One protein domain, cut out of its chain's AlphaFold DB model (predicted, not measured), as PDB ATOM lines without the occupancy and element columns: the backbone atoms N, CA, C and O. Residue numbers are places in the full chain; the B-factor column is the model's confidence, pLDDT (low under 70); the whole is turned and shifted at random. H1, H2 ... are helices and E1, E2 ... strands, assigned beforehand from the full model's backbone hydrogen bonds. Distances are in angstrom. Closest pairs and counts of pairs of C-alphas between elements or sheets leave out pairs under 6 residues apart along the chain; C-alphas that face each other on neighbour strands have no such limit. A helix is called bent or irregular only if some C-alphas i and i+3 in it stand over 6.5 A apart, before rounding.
ATOM      1  N   GLY A  22     -64.297 -14.212  -8.133       92.81
ATOM      2  CA  GLY A  22     -63.245 -14.523  -9.087       92.81
ATOM      3  C   GLY A  22     -61.982 -15.051  -8.419       92.81
ATOM      4  O   GLY A  22     -61.680 -14.719  -7.273       92.81
ATOM      5  N   THR A  23     -61.224 -15.842  -9.170       93.50
ATOM      6  CA  THR A  23     -59.875 -16.281  -8.807       93.50
ATOM      7  C   THR A  23     -58.892 -15.758  -9.842       93.50
ATOM      8  O   THR A  23     -58.997 -16.081 -11.029       93.50
ATOM      9  N   ILE A  24     -57.932 -14.953  -9.393       93.62
ATOM     10  CA  ILE A  24     -56.780 -14.538 -10.185       93.62
ATOM     11  C   ILE A  24     -55.690 -15.592 -10.018       93.62
ATOM     12  O   ILE A  24     -55.152 -15.792  -8.930       93.62
ATOM     13  N   TRP A  25     -55.351 -16.250 -11.118       92.62
ATOM     14  CA  TRP A  25     -54.265 -17.211 -11.193       92.62
ATOM     15  C   TRP A  25     -52.977 -16.520 -11.621       92.62
ATOM     16  O   TRP A  25     -52.951 -15.832 -12.645       92.62
ATOM     17  N   ILE A  26     -51.908 -16.754 -10.867       91.06
ATOM     18  CA  ILE A  26     -50.565 -16.225 -11.133       91.06
ATOM     19  C   ILE A  26     -49.536 -17.352 -11.219       91.06
ATOM     20  O   ILE A  26     -49.607 -18.335 -10.480       91.06
ATOM     21  N   ALA A  27     -48.545 -17.214 -12.091       87.12
ATOM     22  CA  ALA A  27     -47.452 -18.167 -12.230       87.12
ATOM     23  C   ALA A  27     -46.166 -17.550 -11.686       87.12
ATOM     24  O   ALA A  27     -45.776 -16.462 -12.093       87.12
ATOM     25  N   LYS A  28     -45.468 -18.270 -10.799       81.31
ATOM     26  CA  LYS A  28     -44.129 -17.860 -10.334       81.31
ATOM     27  C   LYS A  28     -43.061 -18.050 -11.406       81.31
ATOM     28  O   LYS A  28     -42.087 -17.311 -11.461       81.31
ATOM     29  N   THR A  29     -43.229 -19.085 -12.218       79.19
ATOM     30  CA  THR A  29     -42.261 -19.516 -13.223       79.19
ATOM     31  C   THR A  29     -42.985 -19.832 -14.515       79.19
ATOM     32  O   THR A  29     -44.110 -20.337 -14.492       79.19
ATOM     33  N   TYR A  30     -42.314 -19.600 -15.639       82.25
ATOM     34  CA  TYR A  30     -42.812 -20.029 -16.938       82.25
ATOM     35  C   TYR A  30     -43.059 -21.550 -16.973       82.25
ATOM     36  O   TYR A  30     -42.254 -22.314 -16.426       82.25
ATOM     37  N   PRO A  31     -44.131 -22.011 -17.646       83.19
ATOM     38  CA  PRO A  31     -44.342 -23.424 -17.932       83.19
ATOM     39  C   PRO A  31     -43.107 -24.059 -18.593       83.19
ATOM     40  O   PRO A  31     -42.406 -23.369 -19.340       83.19
ATOM     41  N   PRO A  32     -42.857 -25.370 -18.410       84.81
ATOM     42  CA  PRO A  32     -41.628 -26.020 -18.877       84.81
ATOM     43  C   PRO A  32     -41.294 -25.748 -20.350       84.81
ATOM     44  O   PRO A  32     -40.167 -25.395 -20.676       84.81
ATOM     45  N   TRP A  33     -42.289 -25.814 -21.242       87.38
ATOM     46  CA  TRP A  33     -42.082 -25.562 -22.669       87.38
ATOM     47  C   TRP A  33     -41.730 -24.093 -22.973       87.38
ATOM     48  O   TRP A  33     -40.887 -23.837 -23.829       87.38
ATOM     49  N   GLN A  34     -42.323 -23.128 -22.260       85.19
ATOM     50  CA  GLN A  34     -41.997 -21.703 -22.408       85.19
ATOM     51  C   GLN A  34     -40.606 -21.405 -21.852       85.19
ATOM     52  O   GLN A  34     -39.849 -20.669 -22.477       85.19
ATOM     53  N   ASN A  35     -40.235 -22.032 -20.734       86.56
ATOM     54  CA  ASN A  35     -38.903 -21.909 -20.152       86.56
ATOM     55  C   ASN A  35     -37.818 -22.443 -21.108       86.56
ATOM     56  O   ASN A  35     -36.828 -21.758 -21.380       86.56
ATOM     57  N   THR A  36     -38.039 -23.615 -21.717       86.31
ATOM     58  CA  THR A  36     -37.142 -24.162 -22.748       86.31
ATOM     59  C   THR A  36     -37.039 -23.222 -23.954       86.31
ATOM     60  O   THR A  36     -35.940 -23.029 -24.487       86.31
ATOM     61  N   VAL A  37     -38.143 -22.592 -24.374       87.38
ATOM     62  CA  VAL A  37     -38.138 -21.600 -25.462       87.38
ATOM     63  C   VAL A  37     -37.336 -20.352 -25.084       87.38
ATOM     64  O   VAL A  37     -36.426 -19.995 -25.826       87.38
ATOM     65  N   LEU A  38     -37.601 -19.733 -23.929       86.88
ATOM     66  CA  LEU A  38     -36.893 -18.538 -23.451       86.88
ATOM     67  C   LEU A  38     -35.392 -18.790 -23.281       86.88
ATOM     68  O   LEU A  38     -34.577 -18.002 -23.751       86.88
ATOM     69  N   THR A  39     -35.016 -19.928 -22.690       87.56
ATOM     70  CA  THR A  39     -33.607 -20.312 -22.506       87.56
ATOM     71  C   THR A  39     -32.889 -20.459 -23.848       87.56
ATOM     72  O   THR A  39     -31.779 -19.960 -24.023       87.56
ATOM     73  N   THR A  40     -33.536 -21.102 -24.823       87.31
ATOM     74  CA  THR A  40     -32.965 -21.296 -26.165       87.31
ATOM     75  C   THR A  40     -32.896 -19.973 -26.937       87.31
ATOM     76  O   THR A  40     -31.890 -19.704 -27.586       87.31
ATOM     77  N   LEU A  41     -33.920 -19.117 -26.836       86.81
ATOM     78  CA  LEU A  41     -33.906 -17.779 -27.439       86.81
ATOM     79  C   LEU A  41     -32.787 -16.919 -26.866       86.81
ATOM     80  O   LEU A  41     -32.083 -16.274 -27.632       86.81
ATOM     81  N   ASN A  42     -32.586 -16.944 -25.550       86.25
ATOM     82  CA  ASN A  42     -31.529 -16.187 -24.889       86.25
ATOM     83  C   ASN A  42     -30.131 -16.663 -25.335       86.25
ATOM     84  O   ASN A  42     -29.248 -15.850 -25.598       86.25
ATOM     85  N   GLN A  43     -29.932 -17.977 -25.501       86.75
ATOM     86  CA  GLN A  43     -28.688 -18.532 -26.053       86.75
ATOM     87  C   GLN A  43     -28.431 -18.058 -27.490       86.75
ATOM     88  O   GLN A  43     -27.330 -17.596 -27.786       86.75
ATOM     89  N   LEU A  44     -29.444 -18.122 -28.361       86.00
ATOM     90  CA  LEU A  44     -29.339 -17.649 -29.747       86.00
ATOM     91  C   LEU A  44     -29.094 -16.138 -29.816       86.00
ATOM     92  O   LEU A  44     -28.251 -15.685 -30.583       86.00
ATOM     93  N   TYR A  45     -29.778 -15.366 -28.974       86.00
ATOM     94  CA  TYR A  45     -29.626 -13.917 -28.888       86.00
ATOM     95  C   TYR A  45     -28.196 -13.512 -28.498       86.00
ATOM     96  O   TYR A  45     -27.610 -12.625 -29.117       86.00
ATOM     97  N   LYS A  46     -27.592 -14.207 -27.523       85.38
ATOM     98  CA  LYS A  46     -26.191 -13.986 -27.121       85.38
ATOM     99  C   LYS A  46     -25.196 -14.432 -28.193       85.38
ATOM    100  O   LYS A  46     -24.211 -13.737 -28.424       85.38
ATOM    101  N   ALA A  47     -25.448 -15.562 -28.854       86.62
ATOM    102  CA  ALA A  47     -24.572 -16.088 -29.904       86.62
ATOM    103  C   ALA A  47     -24.518 -15.179 -31.147       86.62
ATOM    104  O   ALA A  47     -23.467 -15.061 -31.769       86.62
ATOM    105  N   HIS A  48     -25.618 -14.494 -31.470       84.50
ATOM    106  CA  HIS A  48     -25.722 -13.569 -32.605       84.50
ATOM    107  C   HIS A  48     -25.467 -12.097 -32.227       84.50
ATOM    108  O   HIS A  48     -25.940 -11.189 -32.906       84.50
ATOM    109  N   GLY A  49     -24.724 -11.835 -31.145       80.75
ATOM    110  CA  GLY A  49     -24.299 -10.475 -30.798       80.75
ATOM    111  C   GLY A  49     -25.448  -9.542 -30.402       80.75
ATOM    112  O   GLY A  49     -25.479  -8.391 -30.829       80.75
ATOM    113  N   ASN A  50     -26.383 -10.030 -29.579       79.94
ATOM    114  CA  ASN A  50     -27.579  -9.313 -29.110       79.94
ATOM    115  C   ASN A  50     -28.607  -9.007 -30.211       79.94
ATOM    116  O   ASN A  50     -29.324  -8.004 -30.158       79.94
ATOM    117  N   GLN A  51     -28.709  -9.887 -31.205       80.94
ATOM    118  CA  GLN A  51     -29.740  -9.823 -32.236       80.94
ATOM    119  C   GLN A  51     -30.432 -11.171 -32.384       80.94
ATOM    120  O   GLN A  51     -29.842 -12.229 -32.170       80.94
ATOM    121  N   PHE A  52     -31.715 -11.140 -32.740       83.25
ATOM    122  CA  PHE A  52     -32.440 -12.368 -33.026       83.25
ATOM    123  C   PHE A  52     -32.119 -12.859 -34.441       83.25
ATOM    124  O   PHE A  52     -32.294 -12.082 -35.382       83.25
ATOM    125  N   PRO A  53     -31.742 -14.139 -34.613       83.38
ATOM    126  CA  PRO A  53     -31.553 -14.719 -35.934       83.38
ATOM    127  C   PRO A  53     -32.871 -14.822 -36.716       83.38
ATOM    128  O   PRO A  53     -33.972 -14.552 -36.203       83.38
ATOM    129  N   GLU A  54     -32.755 -15.222 -37.983       84.62
ATOM    130  CA  GLU A  54     -33.897 -15.394 -38.877       84.62
ATOM    131  C   GLU A  54     -34.913 -16.382 -38.276       84.62
ATOM    132  O   GLU A  54     -34.561 -17.387 -37.650       84.62
ATOM    133  N   ASN A  55     -36.209 -16.132 -38.489       83.44
ATOM    134  CA  ASN A  55     -37.286 -16.983 -37.967       83.44
ATOM    135  C   ASN A  55     -37.136 -18.459 -38.374       83.44
ATOM    136  O   ASN A  55     -37.587 -19.343 -37.647       83.44
ATOM    137  N   LYS A  56     -36.488 -18.728 -39.513       82.81
ATOM    138  CA  LYS A  56     -36.214 -20.075 -40.015       82.81
ATOM    139  C   LYS A  56     -35.205 -20.834 -39.148       82.81
ATOM    140  O   LYS A  56     -35.448 -21.992 -38.817       82.81
ATOM    141  N   GLU A  57     -34.117 -20.182 -38.738       84.12
ATOM    142  CA  GLU A  57     -33.104 -20.773 -37.851       84.12
ATOM    143  C   GLU A  57     -33.673 -21.029 -36.454       84.12
ATOM    144  O   GLU A  57     -33.478 -22.097 -35.873       84.12
ATOM    145  N   ILE A  58     -34.472 -20.085 -35.954       84.12
ATOM    146  CA  ILE A  58     -35.174 -20.216 -34.677       84.12
ATOM    147  C   ILE A  58     -36.149 -21.407 -34.706       84.12
ATOM    148  O   ILE A  58     -36.158 -22.232 -33.790       84.12
ATOM    149  N   ALA A  59     -36.941 -21.546 -35.775       83.75
ATOM    150  CA  ALA A  59     -37.861 -22.669 -35.937       83.75
ATOM    151  C   ALA A  59     -37.126 -24.021 -36.010       83.75
ATOM    152  O   ALA A  59     -37.586 -25.001 -35.419       83.75
ATOM    153  N   ALA A  60     -35.968 -24.072 -36.679       85.38
ATOM    154  CA  ALA A  60     -35.131 -25.269 -36.744       85.38
ATOM    155  C   ALA A  60     -34.568 -25.654 -35.363       85.38
ATOM    156  O   ALA A  60     -34.629 -26.823 -34.976       85.38
ATOM    157  N   ALA A  61     -34.099 -24.676 -34.580       84.31
ATOM    158  CA  ALA A  61     -33.579 -24.903 -33.231       84.31
ATOM    159  C   ALA A  61     -34.634 -25.501 -32.282       84.31
ATOM    160  O   ALA A  61     -34.316 -26.380 -31.479       84.31
ATOM    161  N   PHE A  62     -35.901 -25.081 -32.394       86.25
ATOM    162  CA  PHE A  62     -36.996 -25.665 -31.611       86.25
ATOM    163  C   PHE A  62     -37.465 -27.021 -32.131       86.25
ATOM    164  O   PHE A  62     -37.810 -27.883 -31.323       86.25
ATOM    165  N   GLY A  63     -37.454 -27.235 -33.451       81.00
ATOM    166  CA  GLY A  63     -37.817 -28.518 -34.062       81.00
ATOM    167  C   GLY A  63     -36.936 -29.681 -33.594       81.00
ATOM    168  O   GLY A  63     -37.411 -30.811 -33.495       81.00
ATOM    169  N   ASN A  64     -35.690 -29.386 -33.218       81.00
ATOM    170  CA  ASN A  64     -34.737 -30.358 -32.681       81.00
ATOM    171  C   ASN A  64     -34.969 -30.706 -31.197       81.00
ATOM    172  O   ASN A  64     -34.314 -31.609 -30.678       81.00
ATOM    173  N   LYS A  65     -35.889 -30.024 -30.495       84.12
ATOM    174  CA  LYS A  65     -36.175 -30.269 -29.074       84.12
ATOM    175  C   LYS A  65     -37.444 -31.114 -28.901       84.12
ATOM    176  O   LYS A  65     -38.549 -30.614 -29.132       84.12
ATOM    177  N   PRO A  66     -37.341 -32.374 -28.434       81.94
ATOM    178  CA  PRO A  66     -38.499 -33.265 -28.317       81.94
ATOM    179  C   PRO A  66     -39.549 -32.757 -27.316       81.94
ATOM    180  O   PRO A  66     -40.744 -32.976 -27.518       81.94
ATOM    181  N   GLU A  67     -39.126 -32.014 -26.288       82.44
ATOM    182  CA  GLU A  67     -39.985 -31.384 -25.271       82.44
ATOM    183  C   GLU A  67     -41.011 -30.405 -25.863       82.44
ATOM    184  O   GLU A  67     -42.108 -30.243 -25.330       82.44
ATOM    185  N   LEU A  68     -40.684 -29.780 -26.999       83.00
ATOM    186  CA  LEU A  68     -41.525 -28.772 -27.645       83.00
ATOM    187  C   LEU A  68     -42.467 -29.364 -28.698       83.00
ATOM    188  O   LEU A  68     -43.382 -28.673 -29.141       83.00
ATOM    189  N   LYS A  69     -42.321 -30.650 -29.060       82.94
ATOM    190  CA  LYS A  69     -43.077 -31.290 -30.153       82.94
ATOM    191  C   LYS A  69     -44.596 -31.183 -29.975       82.94
ATOM    192  O   LYS A  69     -45.313 -30.939 -30.942       82.94
ATOM    193  N   LYS A  70     -45.082 -31.308 -28.734       84.75
ATOM    194  CA  LYS A  70     -46.510 -31.157 -28.384       84.75
ATOM    195  C   LYS A  70     -47.007 -29.710 -28.503       84.75
ATOM    196  O   LYS A  70     -48.186 -29.488 -28.755       84.75
ATOM    197  N   TYR A  71     -46.109 -28.739 -28.357       83.56
ATOM    198  CA  TYR A  71     -46.421 -27.314 -28.261       83.56
ATOM    199  C   TYR A  71     -45.984 -26.512 -29.497       83.56
ATOM    200  O   TYR A  71     -46.167 -25.300 -29.510       83.56
ATOM    201  N   MET A  72     -45.479 -27.146 -30.565       83.50
ATOM    202  CA  MET A  72     -44.938 -26.462 -31.759       83.50
ATOM    203  C   MET A  72     -45.890 -25.427 -32.380       83.50
ATOM    204  O   MET A  72     -45.435 -24.395 -32.865       83.50
ATOM    205  N   LYS A  73     -47.213 -25.648 -32.311       85.75
ATOM    206  CA  LYS A  73     -48.217 -24.668 -32.772       85.75
ATOM    207  C   LYS A  73     -48.264 -23.391 -31.916       85.75
ATOM    208  O   LYS A  73     -48.647 -22.345 -32.424       85.75
ATOM    209  N   LYS A  74     -47.889 -23.475 -30.635       84.88
ATOM    210  CA  LYS A  74     -47.841 -22.359 -29.672       84.88
ATOM    211  C   LYS A  74     -46.459 -21.689 -29.605       84.88
ATOM    212  O   LYS A  74     -46.377 -20.527 -29.223       84.88
ATOM    213  N   VAL A  75     -45.389 -22.389 -30.002       86.19
ATOM    214  CA  VAL A  75     -43.997 -21.904 -29.900       86.19
ATOM    215  C   VAL A  75     -43.752 -20.649 -30.739       86.19
ATOM    216  O   VAL A  75     -43.290 -19.652 -30.198       86.19
ATOM    217  N   MET A  76     -44.084 -20.652 -32.034       87.44
ATOM    218  CA  MET A  76     -43.799 -19.497 -32.903       87.44
ATOM    219  C   MET A  76     -44.573 -18.223 -32.517       87.44
ATOM    220  O   MET A  76     -43.943 -17.166 -32.451       87.44
ATOM    221  N   PRO A  77     -45.883 -18.284 -32.186       88.00
ATOM    222  CA  PRO A  77     -46.588 -17.128 -31.629       88.00
ATOM    223  C   PRO A  77     -45.940 -16.585 -30.348       88.00
ATOM    224  O   PRO A  77     -45.834 -15.375 -30.171       88.00
ATOM    225  N   PHE A  78     -45.457 -17.470 -29.469       86.25
ATOM    226  CA  PHE A  78     -44.779 -17.065 -28.238       86.25
ATOM    227  C   PHE A  78     -43.423 -16.397 -28.512       86.25
ATOM    228  O   PHE A  78     -43.114 -15.372 -27.916       86.25
ATOM    229  N   VAL A  79     -42.639 -16.915 -29.460       86.88
ATOM    230  CA  VAL A  79     -41.366 -16.307 -29.889       86.88
ATOM    231  C   VAL A  79     -41.581 -14.895 -30.419       86.88
ATOM    232  O   VAL A  79     -40.823 -13.994 -30.072       86.88
ATOM    233  N   GLN A  80     -42.611 -14.696 -31.242       86.38
ATOM    234  CA  GLN A  80     -42.940 -13.380 -31.784       86.38
ATOM    235  C   GLN A  80     -43.264 -12.385 -30.662       86.38
ATOM    236  O   GLN A  80     -42.719 -11.284 -30.641       86.38
ATOM    237  N   LEU A  81     -44.058 -12.814 -29.678       84.44
ATOM    238  CA  LEU A  81     -44.370 -12.013 -28.498       84.44
ATOM    239  C   LEU A  81     -43.111 -11.651 -27.687       84.44
ATOM    240  O   LEU A  81     -42.986 -10.523 -27.218       84.44
ATOM    241  N   VAL A  82     -42.164 -12.581 -27.537       84.56
ATOM    242  CA  VAL A  82     -40.884 -12.309 -26.859       84.56
ATOM    243  C   VAL A  82     -40.037 -11.321 -27.664       84.56
ATOM    244  O   VAL A  82     -39.479 -10.398 -27.080       84.56
ATOM    245  N   LYS A  83     -39.971 -11.453 -28.996       85.00
ATOM    246  CA  LYS A  83     -39.258 -10.498 -29.864       85.00
ATOM    247  C   LYS A  83     -39.823  -9.082 -29.738       85.00
ATOM    248  O   LYS A  83     -39.056  -8.135 -29.601       85.00
ATOM    249  N   GLU A  84     -41.146  -8.945 -29.741       85.44
ATOM    250  CA  GLU A  84     -41.831  -7.665 -29.525       85.44
ATOM    251  C   GLU A  84     -41.562  -7.110 -28.122       85.44
ATOM    252  O   GLU A  84     -41.248  -5.930 -27.974       85.44
ATOM    253  N   GLY A  85     -41.606  -7.969 -27.098       81.88
ATOM    254  CA  GLY A  85     -41.260  -7.601 -25.728       81.88
ATOM    255  C   GLY A  85     -39.829  -7.082 -25.605       81.88
ATOM    256  O   GLY A  85     -39.610  -6.056 -24.968       81.88
ATOM    257  N   VAL A  86     -38.868  -7.732 -26.268       84.56
ATOM    258  CA  VAL A  86     -37.460  -7.307 -26.270       84.56
ATOM    259  C   VAL A  86     -37.252  -6.020 -27.061       84.56
ATOM    260  O   VAL A  86     -36.457  -5.181 -26.649       84.56
ATOM    261  N   ALA A  87     -37.990  -5.809 -28.151       83.62
ATOM    262  CA  ALA A  87     -37.950  -4.544 -28.880       83.62
ATOM    263  C   ALA A  87     -38.482  -3.364 -28.042       83.62
ATOM    264  O   ALA A  87     -37.996  -2.247 -28.194       83.62
ATOM    265  N   GLN A  88     -39.460  -3.601 -27.155       83.06
ATOM    266  CA  GLN A  88     -40.064  -2.557 -26.316       83.06
ATOM    267  C   GLN A  88     -39.331  -2.317 -24.990       83.06
ATOM    268  O   GLN A  88     -39.160  -1.170 -24.588       83.06
ATOM    269  N   LYS A  89     -38.950  -3.389 -24.285       77.56
ATOM    270  CA  LYS A  89     -38.416  -3.349 -22.909       77.56
ATOM    271  C   LYS A  89     -36.959  -3.812 -22.806       77.56
ATOM    272  O   LYS A  89     -36.398  -3.837 -21.720       77.56
ATOM    273  N   GLY A  90     -36.337  -4.191 -23.920       80.00
ATOM    274  CA  GLY A  90     -34.975  -4.715 -23.933       80.00
ATOM    275  C   GLY A  90     -34.876  -6.157 -23.427       80.00
ATOM    276  O   GLY A  90     -35.854  -6.902 -23.358       80.00
ATOM    277  N   VAL A  91     -33.655  -6.568 -23.086       79.69
ATOM    278  CA  VAL A  91     -33.310  -7.958 -22.725       79.69
ATOM    279  C   VAL A  91     -34.098  -8.470 -21.509       79.69
ATOM    280  O   VAL A  91     -34.324  -9.673 -21.400       79.69
ATOM    281  N   GLU A  92     -34.595  -7.571 -20.656       74.25
ATOM    282  CA  GLU A  92     -35.420  -7.885 -19.481       74.25
ATOM    283  C   GLU A  92     -36.703  -8.654 -19.834       74.25
ATOM    284  O   GLU A  92     -37.173  -9.469 -19.045       74.25
ATOM    285  N   ALA A  93     -37.235  -8.503 -21.054       73.50
ATOM    286  CA  ALA A  93     -38.394  -9.276 -21.511       73.50
ATOM    287  C   ALA A  93     -38.119 -10.787 -21.671       73.50
ATOM    288  O   ALA A  93     -39.057 -11.563 -21.853       73.50
ATOM    289  N   MET A  94     -36.851 -11.215 -21.613       73.19
ATOM    290  CA  MET A  94     -36.448 -12.626 -21.589       73.19
ATOM    291  C   MET A  94     -36.162 -13.155 -20.175       73.19
ATOM    292  O   MET A  94     -35.783 -14.323 -20.041       73.19
ATOM    293  N   ASN A  95     -36.319 -12.336 -19.128       74.81
ATOM    294  CA  ASN A  95     -36.127 -12.792 -17.755       74.81
ATOM    295  C   ASN A  95     -37.149 -13.884 -17.414       74.81
ATOM    296  O   ASN A  95     -38.335 -13.786 -17.716       74.81
ATOM    297  N   LEU A  96     -36.669 -14.954 -16.778       71.00
ATOM    298  CA  LEU A  96     -37.490 -16.112 -16.400       71.00
ATOM    299  C   LEU A  96     -38.391 -15.832 -15.186       71.00
ATOM    300  O   LEU A  96     -39.286 -16.622 -14.882       71.00
ATOM    301  N   THR A  97     -38.134 -14.727 -14.492       71.81
ATOM    302  CA  THR A  97     -38.810 -14.288 -13.273       71.81
ATOM    303  C   THR A  97     -39.101 -12.799 -13.367       71.81
ATOM    304  O   THR A  97     -38.353 -12.065 -14.008       71.81
ATOM    305  N   LEU A  98     -40.174 -12.359 -12.715       78.00
ATOM    306  CA  LEU A  98     -40.463 -10.938 -12.557       78.00
ATOM    307  C   LEU A  98     -39.562 -10.328 -11.482       78.00
ATOM    308  O   LEU A  98     -39.200 -11.004 -10.517       78.00
ATOM    309  N   ASP A  99     -39.279  -9.036 -11.617       80.62
ATOM    310  CA  ASP A  99     -38.457  -8.279 -10.662       80.62
ATOM    311  C   ASP A  99     -39.226  -7.872  -9.392       80.62
ATOM    312  O   ASP A  99     -38.660  -7.300  -8.461       80.62
ATOM    313  N   PHE A 100     -40.530  -8.159  -9.339       84.75
ATOM    314  CA  PHE A 100     -41.408  -7.856  -8.214       84.75
ATOM    315  C   PHE A 100     -42.349  -9.026  -7.909       84.75
ATOM    316  O   PHE A 100     -42.623  -9.875  -8.760       84.75
ATOM    317  N   ASP A 101     -42.878  -9.054  -6.684       87.31
ATOM    318  CA  ASP A 101     -43.854 -10.058  -6.263       87.31
ATOM    319  C   ASP A 101     -45.255  -9.706  -6.784       87.31
ATOM    320  O   ASP A 101     -45.979  -8.889  -6.211       87.31
ATOM    321  N   GLU A 102     -45.637 -10.340  -7.895       89.06
ATOM    322  CA  GLU A 102     -46.950 -10.177  -8.525       89.06
ATOM    323  C   GLU A 102     -48.104 -10.491  -7.563       89.06
ATOM    324  O   GLU A 102     -49.133  -9.810  -7.595       89.06
ATOM    325  N   LYS A 103     -47.932 -11.473  -6.666       90.81
ATOM    326  CA  LYS A 103     -48.967 -11.828  -5.693       90.81
ATOM    327  C   LYS A 103     -49.198 -10.682  -4.722       90.81
ATOM    328  O   LYS A 103     -50.333 -10.243  -4.562       90.81
ATOM    329  N   ALA A 104     -48.120 -10.182  -4.124       92.50
ATOM    330  CA  ALA A 104     -48.190  -9.113  -3.135       92.50
ATOM    331  C   ALA A 104     -48.787  -7.828  -3.731       92.50
ATOM    332  O   ALA A 104     -49.611  -7.171  -3.094       92.50
ATOM    333  N   VAL A 105     -48.423  -7.493  -4.974       93.81
ATOM    334  CA  VAL A 105     -48.974  -6.326  -5.678       93.81
ATOM    335  C   VAL A 105     -50.478  -6.473  -5.907       93.81
ATOM    336  O   VAL A 105     -51.226  -5.525  -5.666       93.81
ATOM    337  N   LEU A 106     -50.949  -7.643  -6.346       93.06
ATOM    338  CA  LEU A 106     -52.380  -7.876  -6.546       93.06
ATOM    339  C   LEU A 106     -53.144  -7.872  -5.220       93.06
ATOM    340  O   LEU A 106     -54.187  -7.226  -5.132       93.06
ATOM    341  N   GLU A 107     -52.610  -8.528  -4.188       93.75
ATOM    342  CA  GLU A 107     -53.210  -8.585  -2.850       93.75
ATOM    343  C   GLU A 107     -53.365  -7.194  -2.226       93.75
ATOM    344  O   GLU A 107     -54.430  -6.879  -1.691       93.75
ATOM    345  N   ALA A 108     -52.368  -6.318  -2.386       94.19
ATOM    346  CA  ALA A 108     -52.430  -4.933  -1.921       94.19
ATOM    347  C   ALA A 108     -53.542  -4.106  -2.599       94.19
ATOM    348  O   ALA A 108     -54.032  -3.139  -2.020       94.19
ATOM    349  N   ASN A 109     -53.958  -4.486  -3.812       94.69
ATOM    350  CA  ASN A 109     -54.957  -3.768  -4.610       94.69
ATOM    351  C   ASN A 109     -56.313  -4.495  -4.695       94.69
ATOM    352  O   ASN A 109     -57.206  -4.049  -5.423       94.69
ATOM    353  N   LEU A 110     -56.514  -5.586  -3.945       92.69
ATOM    354  CA  LEU A 110     -57.736  -6.396  -4.016       92.69
ATOM    355  C   LEU A 110     -59.005  -5.595  -3.728       92.69
ATOM    356  O   LEU A 110     -60.000  -5.766  -4.428       92.69
ATOM    357  N   THR A 111     -58.984  -4.697  -2.740       90.12
ATOM    358  CA  THR A 111     -60.154  -3.880  -2.380       90.12
ATOM    359  C   THR A 111     -60.644  -3.036  -3.555       90.12
ATOM    360  O   THR A 111     -61.847  -2.973  -3.811       90.12
ATOM    361  N   TYR A 112     -59.715  -2.429  -4.299       93.06
ATOM    362  CA  TYR A 112     -60.035  -1.661  -5.498       93.06
ATOM    363  C   TYR A 112     -60.617  -2.569  -6.587       93.06
ATOM    364  O   TYR A 112     -61.700  -2.298  -7.095       93.06
ATOM    365  N   LEU A 113     -59.953  -3.693  -6.880       93.44
ATOM    366  CA  LEU A 113     -60.389  -4.634  -7.915       93.44
ATOM    367  C   LEU A 113     -61.787  -5.206  -7.642       93.44
ATOM    368  O   LEU A 113     -62.619  -5.240  -8.546       93.44
ATOM    369  N   VAL A 114     -62.070  -5.611  -6.401       91.44
ATOM    370  CA  VAL A 114     -63.391  -6.110  -5.984       91.44
ATOM    371  C   VAL A 114     -64.466  -5.043  -6.188       91.44
ATOM    372  O   VAL A 114     -65.544  -5.349  -6.694       91.44
ATOM    373  N   SER A 115     -64.170  -3.787  -5.835       88.31
ATOM    374  CA  SER A 115     -65.106  -2.674  -5.999       88.31
ATOM    375  C   SER A 115     -65.359  -2.347  -7.473       88.31
ATOM    376  O   SER A 115     -66.516  -2.263  -7.877       88.31
ATOM    377  N   THR A 116     -64.307  -2.225  -8.289       91.44
ATOM    378  CA  THR A 116     -64.411  -1.883  -9.717       91.44
ATOM    379  C   THR A 116     -65.077  -2.982 -10.541       91.44
ATOM    380  O   THR A 116     -65.850  -2.682 -11.446       91.44
ATOM    381  N   LEU A 117     -64.802  -4.252 -10.233       90.50
ATOM    382  CA  LEU A 117     -65.430  -5.397 -10.903       90.50
ATOM    383  C   LEU A 117     -66.817  -5.735 -10.330       90.50
ATOM    384  O   LEU A 117     -67.463  -6.666 -10.807       90.50
ATOM    385  N   GLU A 118     -67.269  -5.001  -9.308       87.62
ATOM    386  CA  GLU A 118     -68.516  -5.226  -8.569       87.62
ATOM    387  C   GLU A 118     -68.676  -6.655  -8.010       87.62
ATOM    388  O   GLU A 118     -69.800  -7.123  -7.807       87.62
ATOM    389  N   LEU A 119     -67.570  -7.342  -7.722       90.94
ATOM    390  CA  LEU A 119     -67.580  -8.692  -7.158       90.94
ATOM    391  C   LEU A 119     -67.870  -8.664  -5.646       90.94
ATOM    392  O   LEU A 119     -67.801  -7.625  -4.985       90.94
ATOM    393  N   GLU A 120     -68.214  -9.824  -5.095       87.06
ATOM    394  CA  GLU A 120     -68.387 -10.068  -3.657       87.06
ATOM    395  C   GLU A 120     -67.098 -10.606  -3.015       87.06
ATOM    396  O   GLU A 120     -66.836 -10.381  -1.831       87.06
ATOM    397  N   GLY A 121     -66.252 -11.263  -3.811       88.88
ATOM    398  CA  GLY A 121     -64.939 -11.723  -3.384       88.88
ATOM    399  C   GLY A 121     -64.000 -12.000  -4.553       88.88
ATOM    400  O   GLY A 121     -64.417 -12.398  -5.640       88.88
ATOM    401  N   LEU A 122     -62.713 -11.778  -4.317       92.75
ATOM    402  CA  LEU A 122     -61.647 -12.008  -5.281       92.75
ATOM    403  C   LEU A 122     -60.457 -12.595  -4.529       92.75
ATOM    404  O   LEU A 122     -60.056 -12.060  -3.496       92.75
ATOM    405  N   GLU A 123     -59.917 -13.695  -5.030       92.00
ATOM    406  CA  GLU A 123     -58.769 -14.381  -4.435       92.00
ATOM    407  C   GLU A 123     -57.610 -14.470  -5.429       92.00
ATOM    408  O   GLU A 123     -57.824 -14.593  -6.634       92.00
ATOM    409  N   VAL A 124     -56.376 -14.423  -4.924       93.25
ATOM    410  CA  VAL A 124     -55.158 -14.589  -5.729       93.25
ATOM    411  C   VAL A 124     -54.504 -15.919  -5.364       93.25
ATOM    412  O   VAL A 124     -54.105 -16.130  -4.218       93.25
ATOM    413  N   LYS A 125     -54.389 -16.825  -6.337       92.31
ATOM    414  CA  LYS A 125     -53.830 -18.174  -6.160       92.31
ATOM    415  C   LYS A 125     -52.740 -18.470  -7.173       92.31
ATOM    416  O   LYS A 125     -52.730 -17.933  -8.282       92.31
ATOM    417  N   PHE A 126     -51.826 -19.370  -6.819       90.00
ATOM    418  CA  PHE A 126     -50.818 -19.825  -7.768       90.00
ATOM    419  C   PHE A 126     -51.421 -20.797  -8.779       90.00
ATOM    420  O   PHE A 126     -52.202 -21.675  -8.424       90.00
ATOM    421  N   SER A 127     -51.019 -20.690 -10.044       87.56
ATOM    422  CA  SER A 127     -51.481 -21.561 -11.130       87.56
ATOM    423  C   SER A 127     -51.219 -23.047 -10.849       87.56
ATOM    424  O   SER A 127     -51.961 -23.904 -11.319       87.56
ATOM    425  N   THR A 128     -50.229 -23.375 -10.012       84.19
ATOM    426  CA  THR A 128     -49.960 -24.737  -9.523       84.19
ATOM    427  C   THR A 128     -51.121 -25.341  -8.731       84.19
ATOM    428  O   THR A 128     -51.314 -26.556  -8.771       84.19
ATOM    429  N   GLU A 129     -51.914 -24.510  -8.053       85.62
ATOM    430  CA  GLU A 129     -53.093 -24.914  -7.276       85.62
ATOM    431  C   GLU A 129     -54.343 -25.084  -8.158       85.62
ATOM    432  O   GLU A 129     -55.358 -25.597  -7.694       85.62
ATOM    433  N   ALA A 130     -54.285 -24.694  -9.437       85.56
ATOM    434  CA  ALA A 130     -55.429 -24.800 -10.331       85.56
ATOM    435  C   ALA A 130     -55.773 -26.264 -10.639       85.56
ATOM    436  O   ALA A 130     -54.922 -27.057 -11.052       85.56
ATOM    437  N   SER A 131     -57.047 -26.626 -10.510       81.31
ATOM    438  CA  SER A 131     -57.544 -27.945 -10.921       81.31
ATOM    439  C   SER A 131     -57.482 -28.129 -12.443       81.31
ATOM    440  O   SER A 131     -57.320 -29.243 -12.934       81.31
ATOM    441  N   GLU A 132     -57.584 -27.034 -13.200       83.44
ATOM    442  CA  GLU A 132     -57.605 -27.052 -14.659       83.44
ATOM    443  C   GLU A 132     -56.199 -26.998 -15.271       83.44
ATOM    444  O   GLU A 132     -55.451 -26.032 -15.104       83.44
ATOM    445  N   ASN A 133     -55.874 -28.002 -16.091       80.50
ATOM    446  CA  ASN A 133     -54.595 -28.074 -16.805       80.50
ATOM    447  C   ASN A 133     -54.373 -26.889 -17.755       80.50
ATOM    448  O   ASN A 133     -53.239 -26.460 -17.944       80.50
ATOM    449  N   LYS A 134     -55.448 -26.322 -18.316       83.12
ATOM    450  CA  LYS A 134     -55.354 -25.156 -19.200       83.12
ATOM    451  C   LYS A 134     -54.733 -23.955 -18.482       83.12
ATOM    452  O   LYS A 134     -53.849 -23.305 -19.031       83.12
ATOM    453  N   ILE A 135     -55.143 -23.708 -17.238       84.06
ATOM    454  CA  ILE A 135     -54.621 -22.607 -16.421       84.06
ATOM    455  C   ILE A 135     -53.139 -22.851 -16.110       84.06
ATOM    456  O   ILE A 135     -52.331 -21.941 -16.238       84.06
ATOM    457  N   LYS A 136     -52.752 -24.091 -15.791       80.88
ATOM    458  CA  LYS A 136     -51.348 -24.462 -15.539       80.88
ATOM    459  C   LYS A 136     -50.437 -24.288 -16.753       80.88
ATOM    460  O   LYS A 136     -49.280 -23.914 -16.595       80.88
ATOM    461  N   GLU A 137     -50.930 -24.591 -17.951       79.06
ATOM    462  CA  GLU A 137     -50.116 -24.572 -19.172       79.06
ATOM    463  C   GLU A 137     -50.028 -23.201 -19.854       79.06
ATOM    464  O   GLU A 137     -49.070 -22.958 -20.594       79.06
ATOM    465  N   GLU A 138     -51.031 -22.339 -19.667       80.50
ATOM    466  CA  GLU A 138     -51.136 -21.047 -20.364       80.50
ATOM    467  C   GLU A 138     -50.759 -19.850 -19.488       80.50
ATOM    468  O   GLU A 138     -50.370 -18.809 -20.021       80.50
ATOM    469  N   ASN A 139     -50.838 -19.986 -18.163       83.81
ATOM    470  CA  ASN A 139     -50.496 -18.909 -17.244       83.81
ATOM    471  C   ASN A 139     -48.978 -18.687 -17.201       83.81
ATOM    472  O   ASN A 139     -48.199 -19.630 -17.053       83.81
ATOM    473  N   CYS A 140     -48.565 -17.430 -17.338       82.75
ATOM    474  CA  CYS A 140     -47.166 -17.025 -17.305       82.75
ATOM    475  C   CYS A 140     -46.997 -15.781 -16.422       82.75
ATOM    476  O   CYS A 140     -47.951 -15.008 -16.281       82.75
ATOM    477  N   PRO A 141     -45.807 -15.586 -15.824       85.25
ATOM    478  CA  PRO A 141     -45.554 -14.434 -14.965       85.25
ATOM    479  C   PRO A 141     -45.877 -13.113 -15.682       85.25
ATOM    480  O   PRO A 141     -45.525 -12.928 -16.850       85.25
ATOM    481  N   GLY A 142     -46.572 -12.203 -14.996       83.50
ATOM    482  CA  GLY A 142     -46.931 -10.875 -15.501       83.50
ATOM    483  C   GLY A 142     -48.136 -10.866 -16.443       83.50
ATOM    484  O   GLY A 142     -48.509  -9.814 -16.967       83.50
ATOM    485  N   LYS A 143     -48.752 -12.031 -16.676       85.06
ATOM    486  CA  LYS A 143     -50.013 -12.189 -17.406       85.06
ATOM    487  C   LYS A 143     -50.969 -13.048 -16.575       85.06
ATOM    488  O   LYS A 143     -51.166 -14.228 -16.890       85.06
ATOM    489  N   PRO A 144     -51.562 -12.469 -15.518       88.69
ATOM    490  CA  PRO A 144     -52.468 -13.194 -14.646       88.69
ATOM    491  C   PRO A 144     -53.726 -13.624 -15.410       88.69
ATOM    492  O   PRO A 144     -54.184 -12.944 -16.330       88.69
ATOM    493  N   PHE A 145     -54.305 -14.756 -15.014       89.88
ATOM    494  CA  PHE A 145     -55.510 -15.307 -15.634       89.88
ATOM    495  C   PHE A 145     -56.670 -15.266 -14.642       89.88
ATOM    496  O   PHE A 145     -56.597 -15.890 -13.589       89.88
ATOM    497  N   LEU A 146     -57.738 -14.540 -14.966       90.69
ATOM    498  CA  LEU A 146     -58.899 -14.380 -14.090       90.69
ATOM    499  C   LEU A 146     -60.027 -15.328 -14.505       90.69
ATOM    500  O   LEU A 146     -60.502 -15.278 -15.640       90.69
ATOM    501  N   VAL A 147     -60.476 -16.161 -13.565       91.56
ATOM    502  CA  VAL A 147     -61.644 -17.034 -13.723       91.56
ATOM    503  C   VAL A 147     -62.755 -16.555 -12.806       91.56
ATOM    504  O   VAL A 147     -62.561 -16.450 -11.599       91.56
ATOM    505  N   TYR A 148     -63.924 -16.293 -13.380       92.31
ATOM    506  CA  TYR A 148     -65.117 -15.917 -12.633       92.31
ATOM    507  C   TYR A 148     -65.949 -17.144 -12.277       92.31
ATOM    508  O   TYR A 148     -66.070 -18.072 -13.077       92.31
ATOM    509  N   TYR A 149     -66.568 -17.123 -11.102       90.19
ATOM    510  CA  TYR A 149     -67.502 -18.157 -10.676       90.19
ATOM    511  C   TYR A 149     -68.603 -17.578  -9.783       90.19
ATOM    512  O   TYR A 149     -68.467 -16.516  -9.173       90.19
ATOM    513  N   SER A 150     -69.722 -18.292  -9.712       89.75
ATOM    514  CA  SER A 150     -70.845 -17.948  -8.840       89.75
ATOM    515  C   SER A 150     -70.870 -18.917  -7.671       89.75
ATOM    516  O   SER A 150     -71.044 -20.121  -7.859       89.75
TER     517      SER A 150
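What this domain is: This is residues 22 to 150 of the 264 residues of the protein "leucine--tRNA ligase, cytoplasmic-like" of Lingula unguis (UniProt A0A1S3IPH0). The domain has two lobes set along one long axis: a small three-stranded sheet, E2, E1 and E3, with the short helices H4, H5 and H6 on it, and a cluster of three steeply tilted helices, H1, H2 and H3. Residues 27 to 31 run from the sheet lobe to the helix lobe, and residues 95 to 101 run back. The printed part has 129 residues, with six named helices and three named strands in the order E1 H1 H2 H3 H4 H5 E2 H6 E3; the class is mostly helix and the sheet is mixed. The whole is elongated, spanning 50 by 29 by 18 A, and only just loose, close to compact, with a radius of gyration of the C-alphas of 16.9 A.

How they stand to each other: E1, residues 22 to 26, is the inner strand of the sheet. Its neighbour E2, residues 121 to 126, is parallel to it at 23 degrees, with N 24 and O 123 within hydrogen-bond range at 2.8 A. On the other side of E1, E3, residues 145 to 149, is antiparallel at 158 degrees, with N 23 and O 147 at 2.8 A. H1, residues 32 to 47, touches H3, residues 72 to 94, at a steep tilt of 54 degrees; their closest C-alphas, of Leu 38 and Met 94, are 6.2 A apart. H2, residues 55 to 63, only just touches H1, with 3 pairs of C-alphas within 8 A, the closest being those of Val 37 and Phe 62 at 7.5 A. H2 also only just touches H3, with 3 such pairs, through H3's residues 72 to 76 alone; the closest C-alphas are those of Ala 59 and Met 76, 7.4 A apart. H1, H2 and H3 are not on the sheet. H4, residues 102 to 108, is on the sheet at a height over the sheet of 9.4 A and runs along the strands, at 20 degrees to E2 on the local plane. H5, residues 110 to 116, only grazes the sheet with residues 110 to 115, and H6, residues 133 to 138, only grazes it with residues 135 to 138. E1, H1 to H5 and E2 form a strand-helix-strand unit, two parallel neighbour strands with helices between. Every O i to N i+4 pair is within hydrogen-bond range in H1, H2, H4, H5 and H6; in H3 it is 13 of 19.

Where its parts are: E1 begins at C-alpha 22, (-63.245, -14.523, -9.087). H1 is 22.6 A long and ends at C-alpha 47, (-24.572, -16.088, -29.904). H3 is 19.2 A from first to last C-alpha; it is irregular, with C-alphas 88 and 91 9.4 A apart, and has a kink of 126 degrees near residue 88. E2 is 16.9 A long. E3 is 13.3 A long and ends at C-alpha 149, (-67.502, -18.157, -10.676).

The domain as a whole: The C-alphas farthest apart, of Gly 49 and Ser 150, are 52.0 A apart, while those of Gly 22 and Ser 150 are 8.3 A apart. The printed part has no cut and no long link. Its mean pLDDT is 85.6, and no printed residue is under 70.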